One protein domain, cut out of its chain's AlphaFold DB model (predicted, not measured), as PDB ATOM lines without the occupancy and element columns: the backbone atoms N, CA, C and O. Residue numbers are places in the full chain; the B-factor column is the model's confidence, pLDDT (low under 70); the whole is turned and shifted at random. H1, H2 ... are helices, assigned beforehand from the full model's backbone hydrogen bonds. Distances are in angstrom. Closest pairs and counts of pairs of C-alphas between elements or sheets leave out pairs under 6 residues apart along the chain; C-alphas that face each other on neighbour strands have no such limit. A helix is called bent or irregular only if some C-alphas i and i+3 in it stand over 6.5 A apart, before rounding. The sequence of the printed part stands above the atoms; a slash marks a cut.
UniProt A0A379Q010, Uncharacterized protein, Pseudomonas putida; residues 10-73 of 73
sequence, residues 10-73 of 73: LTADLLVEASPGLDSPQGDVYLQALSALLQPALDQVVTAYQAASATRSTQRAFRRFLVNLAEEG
ATOM      1  N   LEU A  10      13.862  36.446  -3.202       71.81
ATOM      2  CA  LEU A  10      13.510  35.173  -3.841       71.81
ATOM      3  C   LEU A  10      14.286  34.004  -3.214       71.81
ATOM      4  O   LEU A  10      13.733  32.931  -3.008       71.81
ATOM      5  N   THR A  11      15.568  34.210  -2.895       73.44
ATOM      6  CA  THR A  11      16.380  33.198  -2.207       73.44
ATOM      7  C   THR A  11      15.827  32.906  -0.813       73.44
ATOM      8  O   THR A  11      15.718  31.742  -0.441       73.44
ATOM      9  N   ALA A  12      15.444  33.940  -0.059       73.12
ATOM     10  CA  ALA A  12      14.836  33.776   1.259       73.12
ATOM     11  C   ALA A  12      13.482  33.050   1.182       73.12
ATOM     12  O   ALA A  12      13.274  32.094   1.925       73.12
ATOM     13  N   ASP A  13      12.616  33.433   0.239       79.06
ATOM     14  CA  ASP A  13      11.309  32.804   0.021       79.06
ATOM     15  C   ASP A  13      11.454  31.301  -0.290       79.06
ATOM     16  O   ASP A  13      10.772  30.473   0.310       79.06
ATOM     17  N   LEU A  14      12.399  30.927  -1.163       78.75
ATOM     18  CA  LEU A  14      12.671  29.524  -1.514       78.75
ATOM     19  C   LEU A  14      13.273  28.723  -0.349       78.75
ATOM     20  O   LEU A  14      12.993  27.535  -0.199       78.75
ATOM     21  N   LEU A  15      14.105  29.353   0.487       79.00
ATOM     22  CA  LEU A  15      14.654  28.714   1.685       79.00
ATOM     23  C   LEU A  15      13.568  28.462   2.738       79.00
ATOM     24  O   LEU A  15      13.585  27.413   3.384       79.00
ATOM     25  N   VAL A  16      12.618  29.386   2.889       82.38
ATOM     26  CA  VAL A  16      11.437  29.208   3.745       82.38
ATOM     27  C   VAL A  16      10.512  28.128   3.184       82.38
ATOM     28  O   VAL A  16      10.039  27.286   3.943       82.38
ATOM     29  N   GLU A  17      10.300  28.090   1.865       82.19
ATOM     30  CA  GLU A  17       9.510  27.042   1.209       82.19
ATOM     31  C   GLU A  17      10.117  25.647   1.438       82.19
ATOM     32  O   GLU A  17       9.407  24.709   1.807       82.19
ATOM     33  N   ALA A  18      11.438  25.512   1.294       80.19
ATOM     34  CA  ALA A  18      12.149  24.258   1.544       80.19
ATOM     35  C   ALA A  18      12.206  23.881   3.036       80.19
ATOM     36  O   ALA A  18      12.259  22.698   3.378       80.19
ATOM     37  N   SER A  19      12.211  24.870   3.934       77.19
ATOM     38  CA  SER A  19      12.284  24.659   5.380       77.19
ATOM     39  C   SER A  19      11.408  25.666   6.141       77.19
ATOM     40  O   SER A  19      11.916  26.680   6.632       77.19
ATOM     41  N   PRO A  20      10.115  25.346   6.361       78.00
ATOM     42  CA  PRO A  20       9.150  26.255   6.990       78.00
ATOM     43  C   PRO A  20       9.520  26.696   8.412       78.00
ATOM     44  O   PRO A  20       9.071  27.735   8.880       78.00
ATOM     45  N   GLY A  21      10.372  25.936   9.112       74.88
ATOM     46  CA  GLY A  21      10.870  26.303  10.446       74.88
ATOM     47  C   GLY A  21      11.759  27.554  10.467       74.88
ATOM     48  O   GLY A  21      12.058  28.076  11.542       74.88
ATOM     49  N   LEU A  22      12.179  28.036   9.294       71.44
ATOM     50  CA  LEU A  22      12.931  29.278   9.145       71.44
ATOM     51  C   LEU A  22      12.036  30.528   9.176       71.44
ATOM     52  O   LEU A  22      12.567  31.605   9.420       71.44
ATOM     53  N   ASP A  23      10.711  30.390   9.026       76.06
ATOM     54  CA  ASP A  23       9.731  31.478   9.189       76.06
ATOM     55  C   ASP A  23       9.469  31.752  10.680       76.06
ATOM     56  O   ASP A  23       8.401  31.509  11.245       76.06
ATOM     57  N   SER A  24      10.525  32.153  11.383       76.44
ATOM     58  CA  SER A  24      10.475  32.509  12.794       76.44
ATOM     59  C   SER A  24      11.424  33.673  13.074       76.44
ATOM     60  O   SER A  24      12.463  33.792  12.426       76.44
ATOM     61  N   PRO A  25      11.155  34.504  14.096       70.88
ATOM     62  CA  PRO A  25      12.002  35.658  14.420       70.88
ATOM     63  C   PRO A  25      13.442  35.287  14.823       70.88
ATOM     64  O   PRO A  25      14.321  36.141  14.865       70.88
ATOM     65  N   GLN A  26      13.702  34.014  15.138       74.25
ATOM     66  CA  GLN A  26      15.050  33.479  15.363       74.25
ATOM     67  C   GLN A  26      15.664  32.933  14.061       74.25
ATOM     68  O   GLN A  26      16.884  32.953  13.905       74.25
ATOM     69  N   GLY A  27      14.822  32.482  13.127       71.00
ATOM     70  CA  GLY A  27      15.167  31.984  11.798       71.00
ATOM     71  C   GLY A  27      15.702  33.053  10.849       71.00
ATOM     72  O   GLY A  27      16.567  32.732  10.042       71.00
ATOM     73  N   ASP A  28      15.305  34.321  11.005       75.94
ATOM     74  CA  ASP A  28      15.761  35.439  10.158       75.94
ATOM     75  C   ASP A  28      17.291  35.578  10.099       75.94
ATOM     76  O   ASP A  28      17.872  35.808   9.036       75.94
ATOM     77  N   VAL A  29      17.974  35.389  11.233       79.44
ATOM     78  CA  VAL A  29      19.444  35.458  11.305       79.44
ATOM     79  C   VAL A  29      20.077  34.297  10.534       79.44
ATOM     80  O   VAL A  29      21.064  34.482   9.818       79.44
ATOM     81  N   TYR A  30      19.494  33.103  10.645       77.31
ATOM     82  CA  TYR A  30      19.956  31.919   9.923       77.31
ATOM     83  C   TYR A  30      19.660  32.019   8.425       77.31
ATOM     84  O   TYR A  30      20.520  31.663   7.626       77.31
ATOM     85  N   LEU A  31      18.506  32.570   8.043       78.81
ATOM     86  CA  LEU A  31      18.131  32.864   6.660       78.81
ATOM     87  C   LEU A  31      19.089  33.858   6.013       78.81
ATOM     88  O   LEU A  31      19.542  33.622   4.893       78.81
ATOM     89  N   GLN A  32      19.447  34.937   6.715       79.38
ATOM     90  CA  GLN A  32      20.439  35.891   6.220       79.38
ATOM     91  C   GLN A  32      21.815  35.243   6.054       79.38
ATOM     92  O   GLN A  32      22.460  35.444   5.025       79.38
ATOM     93  N   ALA A  33      22.254  34.435   7.023       80.12
ATOM     94  CA  ALA A  33      23.536  33.741   6.945       80.12
ATOM     95  C   ALA A  33      23.576  32.729   5.785       80.12
ATOM     96  O   ALA A  33      24.535  32.718   5.013       80.12
ATOM     97  N   LEU A  34      22.526  31.920   5.618       78.31
ATOM     98  CA  LEU A  34      22.396  30.976   4.504       78.31
ATOM     99  C   LEU A  34      22.344  31.695   3.157       78.31
ATOM    100  O   LEU A  34      23.057  31.311   2.234       78.31
ATOM    101  N   SER A  35      21.557  32.765   3.054       80.06
ATOM    102  CA  SER A  35      21.467  33.562   1.828       80.06
ATOM    103  C   SER A  35      22.824  34.162   1.464       80.06
ATOM    104  O   SER A  35      23.246  34.068   0.315       80.06
ATOM    105  N   ALA A  36      23.560  34.701   2.441       81.69
ATOM    106  CA  ALA A  36      24.900  35.242   2.226       81.69
ATOM    107  C   ALA A  36      25.918  34.173   1.792       81.69
ATOM    108  O   ALA A  36      26.793  34.463   0.977       81.69
ATOM    109  N   LEU A  37      25.800  32.939   2.296       82.94
ATOM    110  CA  LEU A  37      26.642  31.813   1.877       82.94
ATOM    111  C   LEU A  37      26.312  31.320   0.464       82.94
ATOM    112  O   LEU A  37      27.210  30.885  -0.255       82.94
ATOM    113  N   LEU A  38      25.042  31.385   0.061       80.62
ATOM    114  CA  LEU A  38      24.574  30.936  -1.253       80.62
ATOM    115  C   LEU A  38      24.783  31.984  -2.352       80.62
ATOM    116  O   LEU A  38      24.967  31.618  -3.516       80.62
ATOM    117  N   GLN A  39      24.808  33.272  -1.999       79.69
ATOM    118  CA  GLN A  39      24.929  34.380  -2.950       79.69
ATOM    119  C   GLN A  39      26.111  34.234  -3.932       79.69
ATOM    120  O   GLN A  39      25.885  34.373  -5.134       79.69
ATOM    121  N   PRO A  40      27.341  33.870  -3.506       84.62
ATOM    122  CA  PRO A  40      28.471  33.720  -4.423       84.62
ATOM    123  C   PRO A  40      28.270  32.605  -5.458       84.62
ATOM    124  O   PRO A  40      28.718  32.728  -6.598       84.62
ATOM    125  N   ALA A  41      27.597  31.514  -5.079       82.00
ATOM    126  CA  ALA A  41      27.294  30.417  -5.993       82.00
ATOM    127  C   ALA A  41      26.214  30.828  -7.007       82.00
ATOM    128  O   ALA A  41      26.353  30.569  -8.204       82.00
ATOM    129  N   LEU A  42      25.178  31.537  -6.548       79.31
ATOM    130  CA  LEU A  42      24.143  32.103  -7.417       79.31
ATOM    131  C   LEU A  42      24.737  33.104  -8.417       79.31
ATOM    132  O   LEU A  42      24.435  33.036  -9.610       79.31
ATOM    133  N   ASP A  43      25.646  33.969  -7.967       80.94
ATOM    134  CA  ASP A  43      26.343  34.931  -8.824       80.94
ATOM    135  C   ASP A  43      27.200  34.238  -9.894       80.94
ATOM    136  O   ASP A  43      27.242  34.687 -11.046       80.94
ATOM    137  N   GLN A  44      27.842  33.110  -9.567       82.31
ATOM    138  CA  GLN A  44      28.573  32.302 -10.550       82.31
ATOM    139  C   GLN A  44      27.641  31.711 -11.611       82.31
ATOM    140  O   GLN A  44      27.950  31.794 -12.801       82.31
ATOM    141  N   VAL A  45      26.487  31.168 -11.213       79.38
ATOM    142  CA  VAL A  45      25.490  30.627 -12.152       79.38
ATOM    143  C   VAL A  45      24.943  31.729 -13.058       79.38
ATOM    144  O   VAL A  45      24.853  31.543 -14.272       79.38
ATOM    145  N   VAL A  46      24.638  32.903 -12.500       80.25
ATOM    146  CA  VAL A  46      24.186  34.075 -13.261       80.25
ATOM    147  C   VAL A  46      25.256  34.535 -14.249       80.25
ATOM    148  O   VAL A  46      24.948  34.787 -15.414       80.25
ATOM    149  N   THR A  47      26.516  34.603 -13.822       80.75
ATOM    150  CA  THR A  47      27.639  35.001 -14.681       80.75
ATOM    151  C   THR A  47      27.857  33.996 -15.813       80.75
ATOM    152  O   THR A  47      27.998  34.388 -16.973       80.75
ATOM    153  N   ALA A  48      27.814  32.697 -15.510       77.19
ATOM    154  CA  ALA A  48      27.906  31.635 -16.505       77.19
ATOM    155  C   ALA A  48      26.737  31.688 -17.498       77.19
ATOM    156  O   ALA A  48      26.947  31.560 -18.706       77.19
ATOM    157  N   TYR A  49      25.520  31.956 -17.016       74.31
ATOM    158  CA  TYR A  49      24.357  32.152 -17.875       74.31
ATOM    159  C   TYR A  49      24.521  33.372 -18.782       74.31
ATOM    160  O   TYR A  49      24.264  33.274 -19.978       74.31
ATOM    161  N   GLN A  50      24.982  34.509 -18.253       75.06
ATOM    162  CA  GLN A  50      25.237  35.712 -19.050       75.06
ATOM    163  C   GLN A  50      26.268  35.433 -20.151       75.06
ATOM    164  O   GLN A  50      26.007  35.741 -21.317       75.06
ATOM    165  N   ALA A  51      27.372  34.760 -19.817       77.81
ATOM    166  CA  ALA A  51      28.384  34.341 -20.785       77.81
ATOM    167  C   ALA A  51      27.818  33.381 -21.849       77.81
ATOM    168  O   ALA A  51      28.064  33.560 -23.041       77.81
ATOM    169  N   ALA A  52      26.999  32.402 -21.451       72.50
ATOM    170  CA  ALA A  52      26.340  31.479 -22.374       72.50
ATOM    171  C   ALA A  52      25.274  32.168 -23.245       72.50
ATOM    172  O   ALA A  52      25.080  31.802 -24.404       72.50
ATOM    173  N   SER A  53      24.587  33.182 -22.715       69.88
ATOM    174  CA  SER A  53      23.523  33.915 -23.408       69.88
ATOM    175  C   SER A  53      24.034  34.816 -24.537       69.88
ATOM    176  O   SER A  53      23.260  35.180 -25.421       69.88
ATOM    177  N   ALA A  54      25.343  35.098 -24.572       75.44
ATOM    178  CA  ALA A  54      25.993  35.812 -25.670       75.44
ATOM    179  C   ALA A  54      25.885  35.071 -27.018       75.44
ATOM    180  O   ALA A  54      26.040  35.676 -28.076       75.44
ATOM    181  N   THR A  55      25.612  33.761 -27.016       76.06
ATOM    182  CA  THR A  55      25.439  32.965 -28.237       76.06
ATOM    183  C   THR A  55      24.191  32.090 -28.127       76.06
ATOM    184  O   THR A  55      24.062  31.278 -27.215       76.06
ATOM    185  N   ARG A  56      23.260  32.201 -29.090       73.25
ATOM    186  CA  ARG A  56      21.970  31.470 -29.059       73.25
ATOM    187  C   ARG A  56      22.112  29.947 -28.923       73.25
ATOM    188  O   ARG A  56      21.254  29.312 -28.310       73.25
ATOM    189  N   SER A  57      23.152  29.352 -29.509       77.19
ATOM    190  CA  SER A  57      23.433  27.913 -29.389       77.19
ATOM    191  C   SER A  57      23.845  27.539 -27.964       77.19
ATOM    192  O   SER A  57      23.279  26.612 -27.386       77.19
ATOM    193  N   THR A  58      24.765  28.302 -27.374       74.44
ATOM    194  CA  THR A  58      25.282  28.101 -26.017       74.44
ATOM    195  C   THR A  58      24.202  28.337 -24.961       74.44
ATOM    196  O   THR A  58      24.075  27.545 -24.032       74.44
ATOM    197  N   GLN A  59      23.325  29.325 -25.158       74.88
ATOM    198  CA  GLN A  59      22.154  29.545 -24.304       74.88
ATOM    199  C   GLN A  59      21.207  28.333 -24.292       74.88
ATOM    200  O   GLN A  59      20.733  27.920 -23.233       74.88
ATOM    201  N   ARG A  60      20.925  27.740 -25.463       78.62
ATOM    202  CA  ARG A  60      20.084  26.534 -25.567       78.62
ATOM    203  C   ARG A  60      20.721  25.335 -24.871       78.62
ATOM    204  O   ARG A  60      20.007  24.600 -24.197       78.62
ATOM    205  N   ALA A  61      22.029  25.143 -25.036       78.75
ATOM    206  CA  ALA A  61      22.762  24.064 -24.382       78.75
ATOM    207  C   ALA A  61      22.757  24.230 -22.855       78.75
ATOM    208  O   ALA A  61      22.412  23.295 -22.141       78.75
ATOM    209  N   PHE A  62      23.028  25.440 -22.363       76.06
ATOM    210  CA  PHE A  62      23.006  25.747 -20.936       76.06
ATOM    211  C   PHE A  62      21.607  25.587 -20.326       76.06
ATOM    212  O   PHE A  62      21.461  25.013 -19.253       76.06
ATOM    213  N   ARG A  63      20.549  26.006 -21.033       77.31
ATOM    214  CA  ARG A  63      19.170  25.790 -20.573       77.31
ATOM    215  C   ARG A  63      18.837  24.302 -20.438       77.31
ATOM    216  O   ARG A  63      18.178  23.929 -19.479       77.31
ATOM    217  N   ARG A  64      19.289  23.460 -21.376       81.50
ATOM    218  CA  ARG A  64      19.118  21.999 -21.278       81.50
ATOM    219  C   ARG A  64      19.911  21.410 -20.116       81.50
ATOM    220  O   ARG A  64      19.376  20.583 -19.398       81.50
ATOM    221  N   PHE A  65      21.143  21.871 -19.912       79.31
ATOM    222  CA  PHE A  65      21.959  21.462 -18.771       79.31
ATOM    223  C   PHE A  65      21.262  21.758 -17.435       79.31
ATOM    224  O   PHE A  65      21.185  20.873 -16.595       79.31
ATOM    225  N   LEU A  66      20.693  22.958 -17.268       78.31
ATOM    226  CA  LEU A  66      19.958  23.312 -16.049       78.31
ATOM    227  C   LEU A  66      18.705  22.458 -15.827       78.31
ATOM    228  O   LEU A  66      18.423  22.098 -14.691       78.31
ATOM    229  N   VAL A  67      17.958  22.144 -16.891       81.44
ATOM    230  CA  VAL A  67      16.777  21.268 -16.790       81.44
ATOM    231  C   VAL A  67      17.192  19.872 -16.336       81.44
ATOM    232  O   VAL A  67      16.636  19.370 -15.372       81.44
ATOM    233  N   ASN A  68      18.220  19.296 -16.961       79.94
ATOM    234  CA  ASN A  68      18.714  17.974 -16.578       79.94
ATOM    235  C   ASN A  68      19.244  17.957 -15.134       79.94
ATOM    236  O   ASN A  68      18.988  17.013 -14.402       79.94
ATOM    237  N   LEU A  69      19.943  19.016 -14.707       77.00
ATOM    238  CA  LEU A  69      20.429  19.148 -13.331       77.00
ATOM    239  C   LEU A  69      19.277  19.159 -12.310       77.00
ATOM    240  O   LEU A  69      19.416  18.595 -11.234       77.00
ATOM    241  N   ALA A  70      18.157  19.805 -12.642       73.06
ATOM    242  CA  ALA A  70      16.986  19.888 -11.771       73.06
ATOM    243  C   ALA A  70      16.140  18.602 -11.753       73.06
ATOM    244  O   ALA A  70      15.359  18.412 -10.828       73.06
ATOM    245  N   GLU A  71      16.259  17.748 -12.773       72.00
ATOM    246  CA  GLU A  71      15.574  16.450 -12.834       72.00
ATOM    247  C   GLU A  71      16.385  15.316 -12.174       72.00
ATOM    248  O   GLU A  71      15.796  14.319 -11.759       72.00
ATOM    249  N   GLU A  72      17.714  15.450 -12.074       59.72
ATOM    250  CA  GLU A  72      18.613  14.429 -11.505       59.72
ATOM    251  C   GLU A  72      19.069  14.700 -10.054       59.72
ATOM    252  O   GLU A  72      19.649  13.804  -9.436       59.72
ATOM    253  N   GLY A  73      18.846  15.907  -9.522       49.19
ATOM    254  CA  GLY A  73      19.167  16.294  -8.137       49.19
ATOM    255  C   GLY A  73      18.001  16.111  -7.176       49.19
ATOM    256  O   GLY A  73      18.270  15.705  -6.023       49.19
TER     257      GLY A  73
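This is residues 10 to 73 of the 73 residues of an uncharacterized protein of Pseudomonas putida (UniProt A0A379Q010). Picture an open bracket: the long bent helix H2 is its spine, H1 packs on the first arm, H2a, and H3 folds back from the far end of H2b, with the space between H1 and H3 empty. The 64 printed residues hold three named helices, H1, H2 and H3 in order, and no named strand: all helix. The whole is loose, with a radius of gyration of the C-alphas of 15.1 A and spans of 46 by 22 by 14 A.

Find C-alpha 10 at (13.510, 35.173, -3.841), where H1, residues 10 to 18, begins. H2, residues 27 to 53, was assigned as one helix by its hydrogen bonds but is bent: C-alphas 37 and 40 are 6.8 A apart. Its arms are H2a, residues 27 to 37, 15.2 A, and H2b, residues 40 to 53, 19.6 A. H3, residues 56 to 72, runs 24.7 A to C-alpha 72 at (18.613, 14.429, -11.505).

Look at Ala 12 and Leu 31: H1 and H2a touch there, closest C-alphas 6.4 A, opposite ways at a steep tilt of 60 degrees. H2a and H2b stand at a steep tilt of 49 degrees. H2b and H3 form a helical hairpin at 40 degrees, touching with residues 49 to 53 and 58 to 62 alone; their closest C-alphas, Ser 53 and Gln 59, are 4.7 A apart. H1 and H3 are apart. In H1, H2a, H2b and H3 every O i to N i+4 pair is within hydrogen-bond range.

The farthest C-alphas, Pro 25 and Ser 57, are 45.9 A apart. The printed part has no cut; the link H1 to H2 is short, H2 to H3 tight. Residues 67 to 73, of which 67 to 72 belong to H3, stand free. The model's pLDDT is under 70 at residue 53 and residues 72 to 73.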